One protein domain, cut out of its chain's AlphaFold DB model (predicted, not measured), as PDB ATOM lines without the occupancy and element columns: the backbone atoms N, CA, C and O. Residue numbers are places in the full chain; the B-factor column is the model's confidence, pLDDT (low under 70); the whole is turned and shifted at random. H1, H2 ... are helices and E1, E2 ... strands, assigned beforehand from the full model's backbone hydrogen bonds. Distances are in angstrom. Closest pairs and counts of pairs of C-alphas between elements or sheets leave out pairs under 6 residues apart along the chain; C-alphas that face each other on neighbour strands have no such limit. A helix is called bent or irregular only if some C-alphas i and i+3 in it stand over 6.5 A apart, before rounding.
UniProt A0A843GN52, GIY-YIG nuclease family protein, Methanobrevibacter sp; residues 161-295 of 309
ATOM      1  N   LYS A 161      16.551 -24.090  -6.358       94.38
ATOM      2  CA  LYS A 161      15.308 -24.864  -6.180       94.38
ATOM      3  C   LYS A 161      14.671 -24.654  -4.806       94.38
ATOM      4  O   LYS A 161      15.304 -24.176  -3.865       94.38
ATOM      5  N   LEU A 162      13.416 -25.072  -4.668       94.94
ATOM      6  CA  LEU A 162      12.755 -25.163  -3.366       94.94
ATOM      7  C   LEU A 162      13.115 -26.496  -2.702       94.94
ATOM      8  O   LEU A 162      12.796 -27.557  -3.231       94.94
ATOM      9  N   SER A 163      13.759 -26.431  -1.536       93.62
ATOM     10  CA  SER A 163      14.291 -27.608  -0.835       93.62
ATOM     11  C   SER A 163      13.532 -27.870   0.476       93.62
ATOM     12  O   SER A 163      13.945 -27.364   1.524       93.62
ATOM     13  N   PRO A 164      12.402 -28.609   0.446       93.75
ATOM     14  CA  PRO A 164      11.711 -29.045   1.659       93.75
ATOM     15  C   PRO A 164      12.538 -30.071   2.442       93.75
ATOM     16  O   PRO A 164      13.399 -30.757   1.885       93.75
ATOM     17  N   SER A 165      12.256 -30.211   3.742       95.06
ATOM     18  CA  SER A 165      12.833 -31.304   4.529       95.06
ATOM     19  C   SER A 165      12.311 -32.659   4.035       95.06
ATOM     20  O   SER A 165      11.234 -32.747   3.445       95.06
ATOM     21  N   GLN A 166      13.047 -33.745   4.290       94.69
ATOM     22  CA  GLN A 166      12.597 -35.085   3.887       94.69
ATOM     23  C   GLN A 166      11.249 -35.468   4.523       94.69
ATOM     24  O   GLN A 166      10.438 -36.125   3.872       94.69
ATOM     25  N   ALA A 167      11.002 -35.039   5.765       95.75
ATOM     26  CA  ALA A 167       9.737 -35.269   6.457       95.75
ATOM     27  C   ALA A 167       8.591 -34.483   5.802       95.75
ATOM     28  O   ALA A 167       7.581 -35.078   5.431       95.75
ATOM     29  N   ASP A 168       8.792 -33.183   5.563       95.75
ATOM     30  CA  ASP A 168       7.806 -32.321   4.898       95.75
ATOM     31  C   ASP A 168       7.470 -32.824   3.494       95.75
ATOM     32  O   ASP A 168       6.310 -32.844   3.087       95.75
ATOM     33  N   LEU A 169       8.485 -33.274   2.752       95.50
ATOM     34  CA  LEU A 169       8.304 -33.824   1.416       95.50
ATOM     35  C   LEU A 169       7.523 -35.144   1.445       95.50
ATOM     36  O   LEU A 169       6.659 -35.367   0.596       95.50
ATOM     37  N   ALA A 170       7.799 -36.018   2.417       95.44
ATOM     38  CA  ALA A 170       7.055 -37.263   2.591       95.44
ATOM     39  C   ALA A 170       5.580 -36.994   2.924       95.44
ATOM     40  O   ALA A 170       4.698 -37.639   2.352       95.44
ATOM     41  N   ASP A 171       5.303 -36.021   3.792       96.00
ATOM     42  CA  ASP A 171       3.937 -35.636   4.144       96.00
ATOM     43  C   ASP A 171       3.209 -34.990   2.964       96.00
ATOM     44  O   ASP A 171       2.105 -35.420   2.621       96.00
ATOM     45  N   ALA A 172       3.846 -34.049   2.262       93.94
ATOM     46  CA  ALA A 172       3.289 -33.443   1.055       93.94
ATOM     47  C   ALA A 172       2.919 -34.505   0.004       93.94
ATOM     48  O   ALA A 172       1.821 -34.464  -0.553       93.94
ATOM     49  N   ARG A 173       3.780 -35.509  -0.217       93.69
ATOM     50  CA  ARG A 173       3.515 -36.621  -1.150       93.69
ATOM     51  C   ARG A 173       2.344 -37.502  -0.715       93.69
ATOM     52  O   ARG A 173       1.554 -37.918  -1.558       93.69
ATOM     53  N   ARG A 174       2.188 -37.779   0.584       94.94
ATOM     54  CA  ARG A 174       1.016 -38.516   1.098       94.94
ATOM     55  C   ARG A 174      -0.274 -37.738   0.861       94.94
ATOM     56  O   ARG A 174      -1.261 -38.315   0.411       94.94
ATOM     57  N   LEU A 175      -0.261 -36.431   1.115       94.31
ATOM     58  CA  LEU A 175      -1.420 -35.571   0.875       94.31
ATOM     59  C   LEU A 175      -1.747 -35.468  -0.622       94.31
ATOM     60  O   LEU A 175      -2.917 -35.451  -0.985       94.31
ATOM     61  N   GLU A 176      -0.744 -35.478  -1.500       91.06
ATOM     62  CA  GLU A 176      -0.931 -35.556  -2.955       91.06
ATOM     63  C   GLU A 176      -1.639 -36.846  -3.407       91.06
ATOM     64  O   GLU A 176      -2.454 -36.806  -4.330       91.06
ATOM     65  N   ILE A 177      -1.393 -37.980  -2.740       92.06
ATOM     66  CA  ILE A 177      -2.115 -39.235  -3.006       92.06
ATOM     67  C   ILE A 177      -3.585 -39.084  -2.607       92.06
ATOM     68  O   ILE A 177      -4.469 -39.285  -3.439       92.06
ATOM     69  N   VAL A 178      -3.846 -38.638  -1.372       93.19
ATOM     70  CA  VAL A 178      -5.214 -38.427  -0.860       93.19
ATOM     71  C   VAL A 178      -5.976 -37.417  -1.719       93.19
ATOM     72  O   VAL A 178      -7.162 -37.595  -1.987       93.19
ATOM     73  N   LYS A 179      -5.295 -36.377  -2.218       92.75
ATOM     74  CA  LYS A 179      -5.878 -35.341  -3.081       92.75
ATOM     75  C   LYS A 179      -6.621 -35.937  -4.274       92.75
ATOM     76  O   LYS A 179      -7.681 -35.424  -4.627       92.75
ATOM     77  N   ARG A 180      -6.078 -36.994  -4.888       88.56
ATOM     78  CA  ARG A 180      -6.630 -37.612  -6.107       88.56
ATOM     79  C   ARG A 180      -7.976 -38.300  -5.874       88.56
ATOM     80  O   ARG A 180      -8.732 -38.462  -6.823       88.56
ATOM     81  N   GLU A 181      -8.287 -38.655  -4.631       91.50
ATOM     82  CA  GLU A 181      -9.540 -39.315  -4.244       91.50
ATOM     83  C   GLU A 181     -10.638 -38.313  -3.843       91.50
ATOM     84  O   GLU A 181     -11.797 -38.682  -3.649       91.50
ATOM     85  N   LEU A 182     -10.301 -37.023  -3.719       90.31
ATOM     86  CA  LEU A 182     -11.240 -35.997  -3.278       90.31
ATOM     87  C   LEU A 182     -12.106 -35.469  -4.424       90.31
ATOM     88  O   LEU A 182     -11.615 -35.097  -5.484       90.31
ATOM     89  N   ASN A 183     -13.389 -35.242  -4.129       90.31
ATOM     90  CA  ASN A 183     -14.295 -34.491  -5.010       90.31
ATOM     91  C   ASN A 183     -13.889 -33.003  -5.160       90.31
ATOM     92  O   ASN A 183     -14.243 -32.341  -6.130       90.31
ATOM     93  N   LYS A 184     -13.154 -32.446  -4.185       90.62
ATOM     94  CA  LYS A 184     -12.663 -31.053  -4.191       90.62
ATOM     95  C   LYS A 184     -11.148 -31.003  -3.927       90.62
ATOM     96  O   LYS A 184     -10.733 -30.543  -2.862       90.62
ATOM     97  N   PRO A 185     -10.308 -31.433  -4.887       90.94
ATOM     98  CA  PRO A 185      -8.860 -31.581  -4.692       90.94
ATOM     99  C   PRO A 185      -8.148 -30.252  -4.390       90.94
ATOM    100  O   PRO A 185      -7.132 -30.226  -3.696       90.94
ATOM    101  N   ARG A 186      -8.722 -29.125  -4.836       93.00
ATOM    102  CA  ARG A 186      -8.166 -27.773  -4.661       93.00
ATOM    103  C   ARG A 186      -7.864 -27.412  -3.204       93.00
ATOM    104  O   ARG A 186      -6.883 -26.717  -2.951       93.00
ATOM    105  N   ILE A 187      -8.701 -27.842  -2.255       92.56
ATOM    106  CA  ILE A 187      -8.519 -27.519  -0.828       92.56
ATOM    107  C   ILE A 187      -7.191 -28.095  -0.338       92.56
ATOM    108  O   ILE A 187      -6.415 -27.396   0.312       92.56
ATOM    109  N   LEU A 188      -6.909 -29.345  -0.710       94.00
ATOM    110  CA  LEU A 188      -5.691 -30.014  -0.290       94.00
ATOM    111  C   LEU A 188      -4.465 -29.458  -1.017       94.00
ATOM    112  O   LEU A 188      -3.456 -29.220  -0.364       94.00
ATOM    113  N   SER A 189      -4.569 -29.119  -2.310       94.56
ATOM    114  CA  SER A 189      -3.495 -28.394  -3.009       94.56
ATOM    115  C   SER A 189      -3.142 -27.072  -2.323       94.56
ATOM    116  O   SER A 189      -1.966 -26.757  -2.151       94.56
ATOM    117  N   MET A 190      -4.147 -26.293  -1.906       95.31
ATOM    118  CA  MET A 190      -3.926 -25.028  -1.198       95.31
ATOM    119  C   MET A 190      -3.246 -25.240   0.157       95.31
ATOM    120  O   MET A 190      -2.344 -24.472   0.490       95.31
ATOM    121  N   LEU A 191      -3.638 -26.275   0.907       95.62
ATOM    122  CA  LEU A 191      -2.985 -26.637   2.167       95.62
ATOM    123  C   LEU A 191      -1.526 -27.047   1.933       95.62
ATOM    124  O   LEU A 191      -0.635 -26.528   2.598       95.62
ATOM    125  N   ILE A 192      -1.272 -27.915   0.947       96.00
ATOM    126  CA  ILE A 192       0.081 -28.352   0.576       96.00
ATOM    127  C   ILE A 192       0.949 -27.137   0.218       96.00
ATOM    128  O   ILE A 192       2.064 -26.995   0.722       96.00
ATOM    129  N   TRP A 193       0.423 -26.224  -0.605       97.00
ATOM    130  CA  TRP A 193       1.099 -24.979  -0.960       97.00
ATOM    131  C   TRP A 193       1.428 -24.129   0.273       97.00
ATOM    132  O   TRP A 193       2.584 -23.766   0.466       97.00
ATOM    133  N   GLN A 194       0.434 -23.799   1.101       96.94
ATOM    134  CA  GLN A 194       0.599 -22.875   2.230       96.94
ATOM    135  C   GLN A 194       1.541 -23.415   3.308       96.94
ATOM    136  O   GLN A 194       2.304 -22.638   3.883       96.94
ATOM    137  N   THR A 195       1.498 -24.722   3.560       96.56
ATOM    138  CA  THR A 195       2.263 -25.360   4.633       96.56
ATOM    139  C   THR A 195       3.697 -25.655   4.213       96.56
ATOM    140  O   THR A 195       4.620 -25.280   4.929       96.56
ATOM    141  N   TYR A 196       3.900 -26.282   3.049       96.44
ATOM    142  CA  TYR A 196       5.209 -26.849   2.695       96.44
ATOM    143  C   TYR A 196       6.001 -25.999   1.701       96.44
ATOM    144  O   TYR A 196       7.217 -25.893   1.817       96.44
ATOM    145  N   TRP A 197       5.340 -25.355   0.737       96.94
ATOM    146  CA  TRP A 197       6.034 -24.700  -0.381       96.94
ATOM    147  C   TRP A 197       6.121 -23.184  -0.247       96.94
ATOM    148  O   TRP A 197       7.155 -22.587  -0.544       96.94
ATOM    149  N   GLN A 198       5.061 -22.535   0.230       96.81
ATOM    150  CA  GLN A 198       4.998 -21.082   0.354       96.81
ATOM    151  C   GLN A 198       6.072 -20.512   1.298       96.81
ATOM    152  O   GLN A 198       6.658 -19.484   0.943       96.81
ATOM    153  N   PRO A 199       6.369 -21.108   2.473       96.62
ATOM    154  CA  PRO A 199       7.441 -20.615   3.338       96.62
ATOM    155  C   PRO A 199       8.817 -20.714   2.667       96.62
ATOM    156  O   PRO A 199       9.614 -19.780   2.763       96.62
ATOM    157  N   LEU A 200       9.064 -21.803   1.929       96.44
ATOM    158  CA  LEU A 200      10.294 -21.996   1.159       96.44
ATOM    159  C   LEU A 200      10.409 -20.955   0.046       96.44
ATOM    160  O   LEU A 200      11.431 -20.288  -0.051       96.44
ATOM    161  N   ALA A 201       9.345 -20.746  -0.734       95.31
ATOM    162  CA  ALA A 201       9.302 -19.751  -1.804       95.31
ATOM    163  C   ALA A 201       9.558 -18.327  -1.282       95.31
ATOM    164  O   ALA A 201      10.359 -17.587  -1.855       95.31
ATOM    165  N   LYS A 202       8.941 -17.959  -0.148       94.62
ATOM    166  CA  LYS A 202       9.153 -16.660   0.518       94.62
ATOM    167  C   LYS A 202      10.601 -16.438   0.954       94.62
ATOM    168  O   LYS A 202      11.033 -15.290   1.007       94.62
ATOM    169  N   LYS A 203      11.329 -17.506   1.289       93.88
ATOM    170  CA  LYS A 203      12.741 -17.444   1.678       93.88
ATOM    171  C   LYS A 203      13.667 -17.472   0.460       93.88
ATOM    172  O   LYS A 203      14.574 -16.655   0.379       93.88
ATOM    173  N   GLN A 204      13.442 -18.402  -0.465       94.38
ATOM    174  CA  GLN A 204      14.383 -18.724  -1.535       94.38
ATOM    175  C   GLN A 204      14.318 -17.743  -2.704       94.38
ATOM    176  O   GLN A 204      15.354 -17.286  -3.178       94.38
ATOM    177  N   PHE A 205      13.122 -17.376  -3.170       95.38
ATOM    178  CA  PHE A 205      13.001 -16.535  -4.364       95.38
ATOM    179  C   PHE A 205      13.643 -15.149  -4.214       95.38
ATOM    180  O   PHE A 205      14.328 -14.742  -5.148       95.38
ATOM    181  N   PRO A 206      13.534 -14.440  -3.072       93.88
ATOM    182  CA  PRO A 206      14.245 -13.174  -2.899       93.88
ATOM    183  C   PRO A 206      15.773 -13.323  -2.912       93.88
ATOM    184  O   PRO A 206      16.461 -12.393  -3.316       93.88
ATOM    185  N   LEU A 207      16.312 -14.479  -2.496       92.81
ATOM    186  CA  LEU A 207      17.753 -14.753  -2.572       92.81
ATOM    187  C   LEU A 207      18.201 -14.934  -4.025       92.81
ATOM    188  O   LEU A 207      19.214 -14.365  -4.422       92.81
ATOM    189  N   ILE A 208      17.419 -15.669  -4.822       92.81
ATOM    190  CA  ILE A 208      17.691 -15.882  -6.253       92.81
ATOM    191  C   ILE A 208      17.583 -14.558  -7.024       92.81
ATOM    192  O   ILE A 208      18.451 -14.229  -7.827       92.81
ATOM    193  N   LEU A 209      16.533 -13.779  -6.760       92.69
ATOM    194  CA  LEU A 209      16.272 -12.509  -7.445       92.69
ATOM    195  C   LEU A 209      17.155 -11.356  -6.949       92.69
ATOM    196  O   LEU A 209      17.207 -10.313  -7.597       92.69
ATOM    197  N   LYS A 210      17.817 -11.525  -5.793       88.94
ATOM    198  CA  LYS A 210      18.562 -10.490  -5.051       88.94
ATOM    199  C   LYS A 210      17.721  -9.257  -4.670       88.94
ATOM    200  O   LYS A 210      18.267  -8.278  -4.173       88.94
ATOM    201  N   ASP A 211      16.407  -9.310  -4.889       82.62
ATOM    202  CA  ASP A 211      15.421  -8.273  -4.585       82.62
ATOM    203  C   ASP A 211      13.998  -8.877  -4.591       82.62
ATOM    204  O   ASP A 211      13.790 -10.019  -5.010       82.62
ATOM    205  N   LYS A 212      12.996  -8.127  -4.126       69.38
ATOM    206  CA  LYS A 212      11.596  -8.574  -4.041       69.38
ATOM    207  C   LYS A 212      10.781  -8.320  -5.306       69.38
ATOM    208  O   LYS A 212       9.791  -9.015  -5.505       69.38
ATOM    209  N   THR A 213      11.166  -7.357  -6.143       80.38
ATOM    210  CA  THR A 213      10.411  -6.992  -7.353       80.38
ATOM    211  C   THR A 213      11.356  -6.809  -8.529       80.38
ATOM    212  O   THR A 213      12.060  -5.806  -8.615       80.38
ATOM    213  N   LYS A 214      11.367  -7.786  -9.437       91.56
ATOM    214  CA  LYS A 214      12.168  -7.752 -10.662       91.56
ATOM    215  C   LYS A 214      11.269  -7.915 -11.876       91.56
ATOM    216  O   LYS A 214      10.449  -8.833 -11.903       91.56
ATOM    217  N   CYS A 215      11.451  -7.028 -12.850       96.25
ATOM    218  CA  CYS A 215      10.873  -7.131 -14.184       96.25
ATOM    219  C   CYS A 215      11.915  -7.774 -15.100       96.25
ATOM    220  O   CYS A 215      13.054  -7.314 -15.152       96.25
ATOM    221  N   GLY A 216      11.562  -8.854 -15.789       96.62
ATOM    222  CA  GLY A 216      12.549  -9.565 -16.590       96.62
ATOM    223  C   GLY A 216      12.102 -10.906 -17.144       96.62
ATOM    224  O   GLY A 216      10.929 -11.290 -17.058       96.62
ATOM    225  N   ILE A 217      13.085 -11.613 -17.698       97.44
ATOM    226  CA  ILE A 217      12.953 -12.965 -18.240       97.44
ATOM    227  C   ILE A 217      13.532 -13.959 -17.244       97.44
ATOM    228  O   ILE A 217      14.629 -13.764 -16.718       97.44
ATOM    229  N   TYR A 218      12.803 -15.040 -16.999       96.88
ATOM    230  CA  TYR A 218      13.215 -16.127 -16.125       96.88
ATOM    231  C   TYR A 218      13.172 -17.471 -16.843       96.88
ATOM    232  O   TYR A 218      12.463 -17.653 -17.835       96.88
ATOM    233  N   LYS A 219      13.904 -18.427 -16.278       96.81
ATOM    234  CA  LYS A 219      13.958 -19.822 -16.697       96.81
ATOM    235  C   LYS A 219      13.538 -20.722 -15.542       96.81
ATOM    236  O   LYS A 219      13.903 -20.480 -14.391       96.81
ATOM    237  N   ILE A 220      12.742 -21.739 -15.853       97.81
ATOM    238  CA  ILE A 220      12.379 -22.816 -14.933       97.81
ATOM    239  C   ILE A 220      12.841 -24.127 -15.560       97.81
ATOM    240  O   ILE A 220      12.361 -24.472 -16.638       97.81
ATOM    241  N   THR A 221      13.749 -24.853 -14.911       97.00
ATOM    242  CA  THR A 221      14.373 -26.054 -15.495       97.00
ATOM    243  C   THR A 221      14.025 -27.291 -14.686       97.00
ATOM    244  O   THR A 221      14.270 -27.329 -13.478       97.00
ATOM    245  N   ASN A 222      13.498 -28.317 -15.352       96.88
ATOM    246  CA  ASN A 222      13.299 -29.631 -14.756       96.88
ATOM    247  C   ASN A 222      14.649 -30.344 -14.636       96.88
ATOM    248  O   ASN A 222      15.262 -30.703 -15.635       96.88
ATOM    249  N   GLN A 223      15.099 -30.589 -13.412       94.38
ATOM    250  CA  GLN A 223      16.391 -31.223 -13.142       94.38
ATOM    251  C   GLN A 223      16.410 -32.728 -13.447       94.38
ATOM    252  O   GLN A 223      17.470 -33.348 -13.394       94.38
ATOM    253  N   MET A 224      15.251 -33.327 -13.735       94.62
ATOM    254  CA  MET A 224      15.135 -34.742 -14.093       94.62
ATOM    255  C   MET A 224      15.243 -34.974 -15.601       94.62
ATOM    256  O   MET A 224      15.680 -36.047 -16.010       94.62
ATOM    257  N   THR A 225      14.829 -34.001 -16.421       94.38
ATOM    258  CA  THR A 225      14.788 -34.130 -17.889       94.38
ATOM    259  C   THR A 225      15.674 -33.126 -18.621       94.38
ATOM    260  O   THR A 225      15.831 -33.248 -19.829       94.38
ATOM    261  N   ASP A 226      16.234 -32.139 -17.912       92.62
ATOM    262  CA  ASP A 226      16.933 -30.967 -18.461       92.62
ATOM    263  C   ASP A 226      16.069 -30.074 -19.384       92.62
ATOM    264  O   ASP A 226      16.551 -29.084 -19.935       92.62
ATOM    265  N   GLU A 227      14.767 -30.347 -19.503       95.44
ATOM    266  CA  GLU A 227      13.821 -29.495 -20.228       95.44
ATOM    267  C   GLU A 227      13.551 -28.199 -19.452       95.44
ATOM    268  O   GLU A 227      13.445 -28.191 -18.218       95.44
ATOM    269  N   CYS A 228      13.367 -27.090 -20.170       95.75
ATOM    270  CA  CYS A 228      13.135 -25.792 -19.547       95.75
ATOM    271  C   CYS A 228      11.882 -25.073 -20.052       95.75
ATOM    272  O   CYS A 228      11.323 -25.367 -21.109       95.75
ATOM    273  N   TYR A 229      11.438 -24.110 -19.252       97.25
ATOM    274  CA  TYR A 229      10.432 -23.121 -19.593       97.25
ATOM    275  C   TYR A 229      11.036 -21.729 -19.475       97.25
ATOM    276  O   TYR A 229      11.596 -21.386 -18.433       97.25
ATOM    277  N   ILE A 230      10.856 -20.915 -20.507       97.50
ATOM    278  CA  ILE A 230      11.190 -19.493 -20.498       97.50
ATOM    279  C   ILE A 230       9.906 -18.696 -20.327       97.50
ATOM    280  O   ILE A 230       8.920 -18.937 -21.026       97.50
ATOM    281  N   GLY A 231       9.912 -17.740 -19.407       96.12
ATOM    282  CA  GLY A 231       8.786 -16.836 -19.243       96.12
ATOM    283  C   GLY A 231       9.212 -15.421 -18.901       96.12
ATOM    284  O   GLY A 231      10.309 -15.179 -18.402       96.12
ATOM    285  N   GLN A 232       8.298 -14.489 -19.132       96.94
ATOM    286  CA  GLN A 232       8.451 -13.081 -18.779       96.94
ATOM    287  C   GLN A 232       7.515 -12.661 -17.639       96.94
ATOM    288  O   GLN A 232       6.440 -13.245 -17.445       96.94
ATOM    289  N   ALA A 233       7.899 -11.637 -16.876       96.56
ATOM    290  CA  ALA A 233       7.001 -10.969 -15.937       96.56
ATOM    291  C   ALA A 233       7.479  -9.556 -15.586       96.56
ATOM    292  O   ALA A 233       8.675  -9.311 -15.467       96.56
ATOM    293  N   VAL A 234       6.523  -8.659 -15.324       96.25
ATOM    294  CA  VAL A 234       6.791  -7.368 -14.658       96.25
ATOM    295  C   VAL A 234       7.177  -7.579 -13.188       96.25
ATOM    296  O   VAL A 234       7.974  -6.831 -12.638       96.25
ATOM    297  N   ASP A 235       6.634  -8.630 -12.566       96.31
ATOM    298  CA  ASP A 235       6.991  -9.083 -11.222       96.31
ATOM    299  C   ASP A 235       7.254 -10.595 -11.249       96.31
ATOM    300  O   ASP A 235       6.334 -11.422 -11.181       96.31
ATOM    301  N   VAL A 236       8.532 -10.953 -11.388       97.19
ATOM    302  CA  VAL A 236       8.996 -12.345 -11.453       97.19
ATOM    303  C   VAL A 236       8.721 -13.091 -10.146       97.19
ATOM    304  O   VAL A 236       8.305 -14.250 -10.187       97.19
ATOM    305  N   TYR A 237       8.856 -12.435  -8.988       96.56
ATOM    306  CA  TYR A 237       8.592 -13.062  -7.689       96.56
ATOM    307  C   TYR A 237       7.137 -13.527  -7.591       96.56
ATOM    308  O   TYR A 237       6.857 -14.683  -7.248       96.56
ATOM    309  N   LYS A 238       6.192 -12.647  -7.939       96.06
ATOM    310  CA  LYS A 238       4.768 -12.995  -7.971       96.06
ATOM    311  C   LYS A 238       4.503 -14.114  -8.977       96.06
ATOM    312  O   LYS A 238       3.804 -15.075  -8.647       96.06
ATOM    313  N   ARG A 239       5.103 -14.030 -10.168       97.06
ATOM    314  CA  ARG A 239       4.901 -15.013 -11.238       97.06
ATOM    315  C   ARG A 239       5.412 -16.407 -10.868       97.06
ATOM    316  O   ARG A 239       4.721 -17.388 -11.130       97.06
ATOM    317  N   TRP A 240       6.561 -16.529 -10.205       97.50
ATOM    318  CA  TRP A 240       7.057 -17.825  -9.723       97.50
ATOM    319  C   TRP A 240       6.145 -18.450  -8.668       97.50
ATOM    320  O   TRP A 240       5.881 -19.651  -8.720       97.50
ATOM    321  N   ASN A 241       5.590 -17.647  -7.752       96.62
ATOM    322  CA  ASN A 241       4.595 -18.134  -6.791       96.62
ATOM    323  C   ASN A 241       3.331 -18.658  -7.494       96.62
ATOM    324  O   ASN A 241       2.765 -19.667  -7.077       96.62
ATOM    325  N   GLU A 242       2.876 -17.987  -8.554       96.81
ATOM    326  CA  GLU A 242       1.755 -18.461  -9.376       96.81
ATOM    327  C   GLU A 242       2.088 -19.773 -10.092       96.81
ATOM    328  O   GLU A 242       1.282 -20.700 -10.043       96.81
ATOM    329  N   HIS A 243       3.279 -19.890 -10.691       97.62
ATOM    330  CA  HIS A 243       3.727 -21.133 -11.331       97.62
ATOM    331  C   HIS A 243       3.741 -22.307 -10.358       97.62
ATOM    332  O   HIS A 243       3.215 -23.366 -10.684       97.62
ATOM    333  N   CYS A 244       4.251 -22.106  -9.140       97.31
ATOM    334  CA  CYS A 244       4.255 -23.145  -8.111       97.31
ATOM    335  C   CYS A 244       2.837 -23.588  -7.724       97.31
ATOM    336  O   CYS A 244       2.576 -24.780  -7.582       97.31
ATOM    337  N   LYS A 245       1.897 -22.643  -7.583       96.75
ATOM    338  CA  LYS A 245       0.491 -22.962  -7.290       96.75
ATOM    339  C   LYS A 245      -0.149 -23.773  -8.416       96.75
ATOM    340  O   LYS A 245      -0.732 -24.824  -8.154       96.75
ATOM    341  N   CYS A 246       0.006 -23.320  -9.658       96.38
ATOM    342  CA  CYS A 246      -0.479 -24.035 -10.838       96.38
ATOM    343  C   CYS A 246       0.171 -25.422 -10.970       96.38
ATOM    344  O   CYS A 246      -0.500 -26.384 -11.346       96.38
ATOM    345  N   GLY A 247       1.450 -25.551 -10.609       95.56
ATOM    346  CA  GLY A 247       2.180 -26.818 -10.559       95.56
ATOM    347  C   GLY A 247       1.667 -27.800  -9.501       95.56
ATOM    348  O   GLY A 247       1.890 -28.993  -9.630       95.56
ATOM    349  N   LEU A 248       0.915 -27.333  -8.500       94.81
ATOM    350  CA  LEU A 248       0.233 -28.178  -7.506       94.81
ATOM    351  C   LEU A 248      -1.233 -28.485  -7.874       94.81
ATOM    352  O   LEU A 248      -1.975 -29.091  -7.088       94.81
ATOM    353  N   GLY A 249      -1.681 -28.063  -9.060       92.25
ATOM    354  CA  GLY A 249      -3.063 -28.237  -9.512       92.25
ATOM    355  C   GLY A 249      -4.019 -27.119  -9.071       92.25
ATOM    356  O   GLY A 249      -5.234 -27.289  -9.161       92.25
ATOM    357  N   ILE A 250      -3.512 -25.998  -8.541       94.06
ATOM    358  CA  ILE A 250      -4.345 -24.867  -8.107       94.06
ATOM    359  C   ILE A 250      -4.596 -23.958  -9.303       94.06
ATOM    360  O   ILE A 250      -3.670 -23.318  -9.793       94.06
ATOM    361  N   ASP A 251      -5.857 -23.866  -9.725       90.81
ATOM    362  CA  ASP A 251      -6.307 -22.957 -10.786       90.81
ATOM    363  C   ASP A 251      -5.502 -23.139 -12.103       90.81
ATOM    364  O   ASP A 251      -5.286 -22.201 -12.868       90.81
ATOM    365  N   THR A 252      -5.050 -24.378 -12.357       89.62
ATOM    366  CA  THR A 252      -4.157 -24.752 -13.460       89.62
ATOM    367  C   THR A 252      -4.863 -24.673 -14.817       89.62
ATOM    368  O   THR A 252      -5.840 -25.389 -15.042       89.62
ATOM    369  N   PRO A 253      -4.345 -23.875 -15.769       89.44
ATOM    370  CA  PRO A 253      -4.843 -23.858 -17.138       89.44
ATOM    371  C   PRO A 253      -4.700 -25.227 -17.825       89.44
ATOM    372  O   PRO A 253      -3.636 -25.852 -17.721       89.44
ATOM    373  N   PRO A 254      -5.722 -25.689 -18.567       86.00
ATOM    374  CA  PRO A 254      -5.656 -26.960 -19.278       86.00
ATOM    375  C   PRO A 254      -4.586 -26.924 -20.379       86.00
ATOM    376  O   PRO A 254      -4.404 -25.913 -21.055       86.00
ATOM    377  N   GLY A 255      -3.879 -28.041 -20.569       85.06
ATOM    378  CA  GLY A 255      -2.919 -28.214 -21.668       85.06
ATOM    379  C   GLY A 255      -1.557 -27.530 -21.490       85.06
ATOM    380  O   GLY A 255      -0.738 -27.578 -22.405       85.06
ATOM    381  N   ASN A 256      -1.268 -26.917 -20.337       92.50
ATOM    382  CA  ASN A 256       0.043 -26.316 -20.084       92.50
ATOM    383  C   ASN A 256       1.103 -27.391 -19.759       92.50
ATOM    384  O   ASN A 256       1.001 -28.087 -18.744       92.50
ATOM    385  N   LYS A 257       2.133 -27.502 -20.611       95.12
ATOM    386  CA  LYS A 257       3.203 -28.507 -20.487       95.12
ATOM    387  C   LYS A 257       3.985 -28.383 -19.173       95.12
ATOM    388  O   LYS A 257       4.214 -29.396 -18.519       95.12
ATOM    389  N   LEU A 258       4.337 -27.159 -18.759       96.56
ATOM    390  CA  LEU A 258       5.117 -26.907 -17.540       96.56
ATOM    391  C   LEU A 258       4.372 -27.399 -16.296       96.56
ATOM    392  O   LEU A 258       4.938 -28.107 -15.469       96.56
ATOM    393  N   TYR A 259       3.094 -27.040 -16.162       96.44
ATOM    394  CA  TYR A 259       2.325 -27.408 -14.970       96.44
ATOM    395  C   TYR A 259       2.054 -28.904 -14.890       96.44
ATOM    396  O   TYR A 259       1.994 -29.446 -13.790       96.44
ATOM    397  N   LYS A 260       1.909 -29.574 -16.038       95.06
ATOM    398  CA  LYS A 260       1.840 -31.033 -16.084       95.06
ATOM    399  C   LYS A 260       3.154 -31.650 -15.599       95.06
ATOM    400  O   LYS A 260       3.127 -32.478 -14.698       95.06
ATOM    401  N   ALA A 261       4.292 -31.177 -16.107       96.75
ATOM    402  CA  ALA A 261       5.602 -31.647 -15.665       96.75
ATOM    403  C   ALA A 261       5.827 -31.417 -14.158       96.75
ATOM    404  O   ALA A 261       6.317 -32.306 -13.472       96.75
ATOM    405  N   MET A 262       5.409 -30.274 -13.606       97.12
ATOM    406  CA  MET A 262       5.485 -30.025 -12.158       97.12
ATOM    407  C   MET A 262       4.657 -31.014 -11.328       97.12
ATOM    408  O   MET A 262       5.091 -31.405 -10.247       97.12
ATOM    409  N   GLN A 263       3.498 -31.450 -11.829       93.69
ATOM    410  CA  GLN A 263       2.664 -32.458 -11.162       93.69
ATOM    411  C   GLN A 263       3.241 -33.875 -11.287       93.69
ATOM    412  O   GLN A 263       3.094 -34.670 -10.359       93.69
ATOM    413  N   ASP A 264       3.896 -34.179 -12.410       94.50
ATOM    414  CA  ASP A 264       4.475 -35.496 -12.689       94.50
ATOM    415  C   ASP A 264       5.811 -35.703 -11.951       94.50
ATOM    416  O   ASP A 264       6.043 -36.765 -11.371       94.50
ATOM    417  N   TYR A 265       6.677 -34.685 -11.940       95.56
ATOM    418  CA  TYR A 265       8.030 -34.762 -11.377       95.56
ATOM    419  C   TYR A 265       8.159 -34.153  -9.979       95.56
ATOM    420  O   TYR A 265       9.139 -34.440  -9.298       95.56
ATOM    421  N   GLY A 266       7.197 -33.351  -9.520       95.12
ATOM    422  CA  GLY A 266       7.258 -32.672  -8.224       95.12
ATOM    423  C   GLY A 266       8.035 -31.354  -8.267       95.12
ATOM    424  O   GLY A 266       9.016 -31.199  -8.994       95.12
ATOM    425  N   LEU A 267       7.582 -30.379  -7.477       95.81
ATOM    426  CA  LEU A 267       8.100 -29.009  -7.486       95.81
ATOM    427  C   LEU A 267       9.543 -28.905  -6.952       95.81
ATOM    428  O   LEU A 267      10.273 -27.996  -7.339       95.81
ATOM    429  N   GLU A 268       9.980 -29.851  -6.114       95.69
ATOM    430  CA  GLU A 268      11.349 -29.940  -5.582       95.69
ATOM    431  C   GLU A 268      12.406 -30.178  -6.668       95.69
ATOM    432  O   GLU A 268      13.591 -29.929  -6.443       95.69
ATOM    433  N   ASN A 269      11.983 -30.665  -7.837       96.50
ATOM    434  CA  ASN A 269      12.862 -31.019  -8.946       96.50
ATOM    435  C   ASN A 269      12.987 -29.904  -9.992       96.50
ATOM    436  O   ASN A 269      13.580 -30.122 -11.047       96.50
ATOM    437  N   PHE A 270      12.468 -28.708  -9.707       97.50
ATOM    438  CA  PHE A 270      12.576 -27.550 -10.590       97.50
ATOM    439  C   PHE A 270      13.483 -26.476  -9.993       97.50
ATOM    440  O   PHE A 270      13.342 -26.098  -8.827       97.50
ATOM    441  N   THR A 271      14.391 -25.955 -10.815       97.44
ATOM    442  CA  THR A 271      15.176 -24.757 -10.499       97.44
ATOM    443  C   THR A 271      14.544 -23.523 -11.130       97.44
ATOM    444  O   THR A 271      13.885 -23.610 -12.164       97.44
ATOM    445  N   PHE A 272      14.741 -22.374 -10.491       97.19
ATOM    446  CA  PHE A 272      14.237 -21.066 -10.881       97.19
ATOM    447  C   PHE A 272      15.417 -20.114 -11.038       97.19
ATOM    448  O   PHE A 272      16.253 -20.001 -10.144       97.19
ATOM    449  N   GLU A 273      15.464 -19.408 -12.158       95.38
ATOM    450  CA  GLU A 273      16.570 -18.522 -12.499       95.38
ATOM    451  C   GLU A 273      16.056 -17.242 -13.158       95.38
ATOM    452  O   GLU A 273      15.175 -17.289 -14.014       95.38
ATOM    453  N   LEU A 274      16.615 -16.090 -12.779       95.06
ATOM    454  CA  LEU A 274      16.431 -14.838 -13.512       95.06
ATOM    455  C   LEU A 274      17.530 -14.729 -14.572       95.06
ATOM    456  O   LEU A 274      18.699 -14.607 -14.221       95.06
ATOM    457  N   LEU A 275      17.147 -14.757 -15.848       94.06
ATOM    458  CA  LEU A 275      18.085 -14.681 -16.971       94.06
ATOM    459  C   LEU A 275      18.516 -13.242 -17.250       94.06
ATOM    460  O   LEU A 275      19.693 -12.968 -17.449       94.06
ATOM    461  N   THR A 276      17.560 -12.310 -17.266       93.94
ATOM    462  CA  THR A 276      17.852 -10.881 -17.420       93.94
ATOM    463  C   THR A 276      16.776 -10.045 -16.755       93.94
ATOM    464  O   THR A 276      15.584 -10.333 -16.874       93.94
ATOM    465  N   GLU A 277      17.197  -8.967 -16.104       95.44
ATOM    466  CA  GLU A 277      16.328  -7.841 -15.770       95.44
ATOM    467  C   GLU A 277      16.178  -6.956 -17.014       95.44
ATOM    468  O   GLU A 277      17.133  -6.793 -17.779       95.44
ATOM    469  N   CYS A 278      14.978  -6.439 -17.269       94.69
ATOM    470  CA  CYS A 278      14.727  -5.533 -18.389       94.69
ATOM    471  C   CYS A 278      13.488  -4.673 -18.151       94.69
ATOM    472  O   CYS A 278      12.667  -4.960 -17.275       94.69
ATOM    473  N   ASN A 279      13.315  -3.637 -18.971       95.69
ATOM    474  CA  ASN A 279      12.099  -2.839 -18.931       95.69
ATOM    475  C   ASN A 279      10.909  -3.632 -19.474       95.69
ATOM    476  O   ASN A 279      11.053  -4.541 -20.294       95.69
ATOM    477  N   GLN A 280       9.705  -3.231 -19.068       95.75
ATOM    478  CA  GLN A 280       8.468  -3.862 -19.528       95.75
ATOM    479  C   GLN A 280       8.317  -3.825 -21.060       95.75
ATOM    480  O   GLN A 280       7.779  -4.765 -21.641       95.75
ATOM    481  N   SER A 281       8.806  -2.766 -21.713       95.56
ATOM    482  CA  SER A 281       8.773  -2.614 -23.173       95.56
ATOM    483  C   SER A 281       9.624  -3.645 -23.916       95.56
ATOM    484  O   SER A 281       9.360  -3.910 -25.082       95.56
ATOM    485  N   GLU A 282      10.624  -4.233 -23.257       95.00
ATOM    486  CA  GLU A 282      11.579  -5.173 -23.860       95.00
ATOM    487  C   GLU A 282      11.197  -6.642 -23.630       95.00
ATOM    488  O   GLU A 282      11.829  -7.536 -24.194       95.00
ATOM    489  N   LEU A 283      10.186  -6.912 -22.793       96.00
ATOM    490  CA  LEU A 283       9.859  -8.269 -22.344       96.00
ATOM    491  C   LEU A 283       9.577  -9.207 -23.524       96.00
ATOM    492  O   LEU A 283      10.217 -10.248 -23.625       96.00
ATOM    493  N   ASN A 284       8.697  -8.812 -24.452       94.56
ATOM    494  CA  ASN A 284       8.290  -9.689 -25.556       94.56
ATOM    495  C   ASN A 284       9.471 -10.057 -26.472       94.56
ATOM    496  O   ASN A 284       9.602 -11.208 -26.889       94.56
ATOM    497  N   GLU A 285      10.330  -9.083 -26.791       94.62
ATOM    498  CA  GLU A 285      11.495  -9.303 -27.651       94.62
ATOM    499  C   GLU A 285      12.504 -10.237 -26.972       94.62
ATOM    500  O   GLU A 285      12.958 -11.213 -27.573       94.62
ATOM    501  N   LYS A 286      12.798  -9.990 -25.690       94.50
ATOM    502  CA  LYS A 286      13.747 -10.803 -24.922       94.50
ATOM    503  C   LYS A 286      13.207 -12.204 -24.629       94.50
ATOM    504  O   LYS A 286      13.970 -13.161 -24.712       94.50
ATOM    505  N   GLU A 287      11.915 -12.361 -24.335       95.75
ATOM    506  CA  GLU A 287      11.287 -13.678 -24.151       95.75
ATOM    507  C   GLU A 287      11.444 -14.526 -25.416       95.75
ATOM    508  O   GLU A 287      11.902 -15.666 -25.336       95.75
ATOM    509  N   LYS A 288      11.142 -13.951 -26.588       94.00
ATOM    510  CA  LYS A 288      11.320 -14.627 -27.877       94.00
ATOM    511  C   LYS A 288      12.778 -15.033 -28.104       94.00
ATOM    512  O   LYS A 288      13.028 -16.182 -28.459       94.00
ATOM    513  N   TYR A 289      13.718 -14.121 -27.848       92.38
ATOM    514  CA  TYR A 289      15.152 -14.397 -27.952       92.38
ATOM    515  C   TYR A 289      15.576 -15.585 -27.077       92.38
ATOM    516  O   TYR A 289      16.231 -16.502 -27.562       92.38
ATOM    517  N   PHE A 290      15.173 -15.618 -25.803       93.81
ATOM    518  CA  PHE A 290      15.561 -16.705 -24.900       93.81
ATOM    519  C   PHE A 290      14.846 -18.026 -25.203       93.81
ATOM    520  O   PHE A 290      15.460 -19.081 -25.052       93.81
ATOM    521  N   ILE A 291      13.589 -18.003 -25.663       94.06
ATOM    522  CA  ILE A 291      12.912 -19.220 -26.142       94.06
ATOM    523  C   ILE A 291      13.682 -19.825 -27.318       94.06
ATOM    524  O   ILE A 291      13.862 -21.039 -27.346       94.06
ATOM    525  N   GLU A 292      14.152 -19.001 -28.257       91.50
ATOM    526  CA  GLU A 292      14.942 -19.451 -29.405       91.50
ATOM    527  C   GLU A 292      16.332 -19.948 -28.986       91.50
ATOM    528  O   GLU A 292      16.730 -21.041 -29.387       91.50
ATOM    529  N   LEU A 293      17.026 -19.203 -28.117       89.25
ATOM    530  CA  LEU A 293      18.355 -19.560 -27.609       89.25
ATOM    531  C   LEU A 293      18.363 -20.927 -26.913       89.25
ATOM    532  O   LEU A 293      19.265 -21.727 -27.147       89.25
ATOM    533  N   TYR A 294      17.359 -21.196 -26.074       90.81
ATOM    534  CA  TYR A 294      17.230 -22.462 -25.343       90.81
ATOM    535  C   TYR A 294      16.366 -23.500 -26.065       90.81
ATOM    536  O   TYR A 294      16.162 -24.593 -25.539       90.81
ATOM    537  N   GLN A 295      15.817 -23.161 -27.236       92.25
ATOM    538  CA  GLN A 295      14.868 -23.990 -27.986       92.25
ATOM    539  C   GLN A 295      13.724 -24.536 -27.110       92.25
ATOM    540  O   GLN A 295      13.285 -25.681 -27.253       92.25
TER     541      GLN A 295
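What this domain is: This is residues 161 to 295 of the 309 residues of the protein "GIY-YIG nuclease family protein" of Methanobrevibacter sp (UniProt A0A843GN52). A small, strongly twisted sheet of three strands lies between helices: H5 covers one face, and H3, H4 and the second arm of the bent helix H2 pack over the other. H1 and the first arm of H2 form a helical hairpin off the sheet, at the other end of the longest axis from H5. The printed part has 135 residues with five named helices and three named strands, in the order H1 H2 E1 E2 H3 H4 E3 H5; the sheet runs E2 E1 E3, antiparallel, and the class is mixed. It is compact, with a radius of gyration of the C-alphas of 15.1 A and spans of 44 by 30 by 25 A.

Where its parts are: E1 is residues 216 to 222 (20.2 A), E2 228 to 233, E3 270 to 277 (20.7 A), H3 236 to 247 and H4 257 to 265. H5, residues 280 to 293, is irregular, C-alphas 281 and 284 being 7.5 A apart, and ends at C-alpha 293 (18.355, -19.560, -27.609). H2, residues 185 to 209, was assigned as one helix by its hydrogen bonds but is bent, C-alphas 196 and 199 being 6.7 A apart; its arms are H2a, 185 to 196, and H2b, 199 to 209. H1, residues 166 to 179, begins at C-alpha 166 (12.597, -35.085, 3.887).

How they stand to each other: N 219 and O 273 of E1 and E3 are 2.8 A apart, as are N 220 and O 229 of the hairpin E1 and E2. H5 lies over E2 and E1, the C-alphas of Ile 230 and Ile 291 closest at 5.9 A; H2b, H3 and H4 are on the opposite face, three layers with helices on both faces. E2, H3 H4, E3 is a split strand-helix-strand unit, E1 between its same-way strands, with a right-handed crossover. H3 touches H4 (Gly 247 and Tyr 259, closest C-alphas, 4.5 A) with residues 243 to 247 alone. H1 and H2a touch, closest C-alphas Lys 179 and Pro 185, 5.1 A. Every O i to N i+4 pair is within hydrogen-bond range in H1, H2a, H3 and H4, but 5 of 7 in H2b and 8 of 10 in H5.

The domain as a whole: The C-alphas farthest apart, of Glu 181 and Ser 281, are 45.2 A apart. The printed part has no cut and no long link; residue 212 is under 70 in pLDDT.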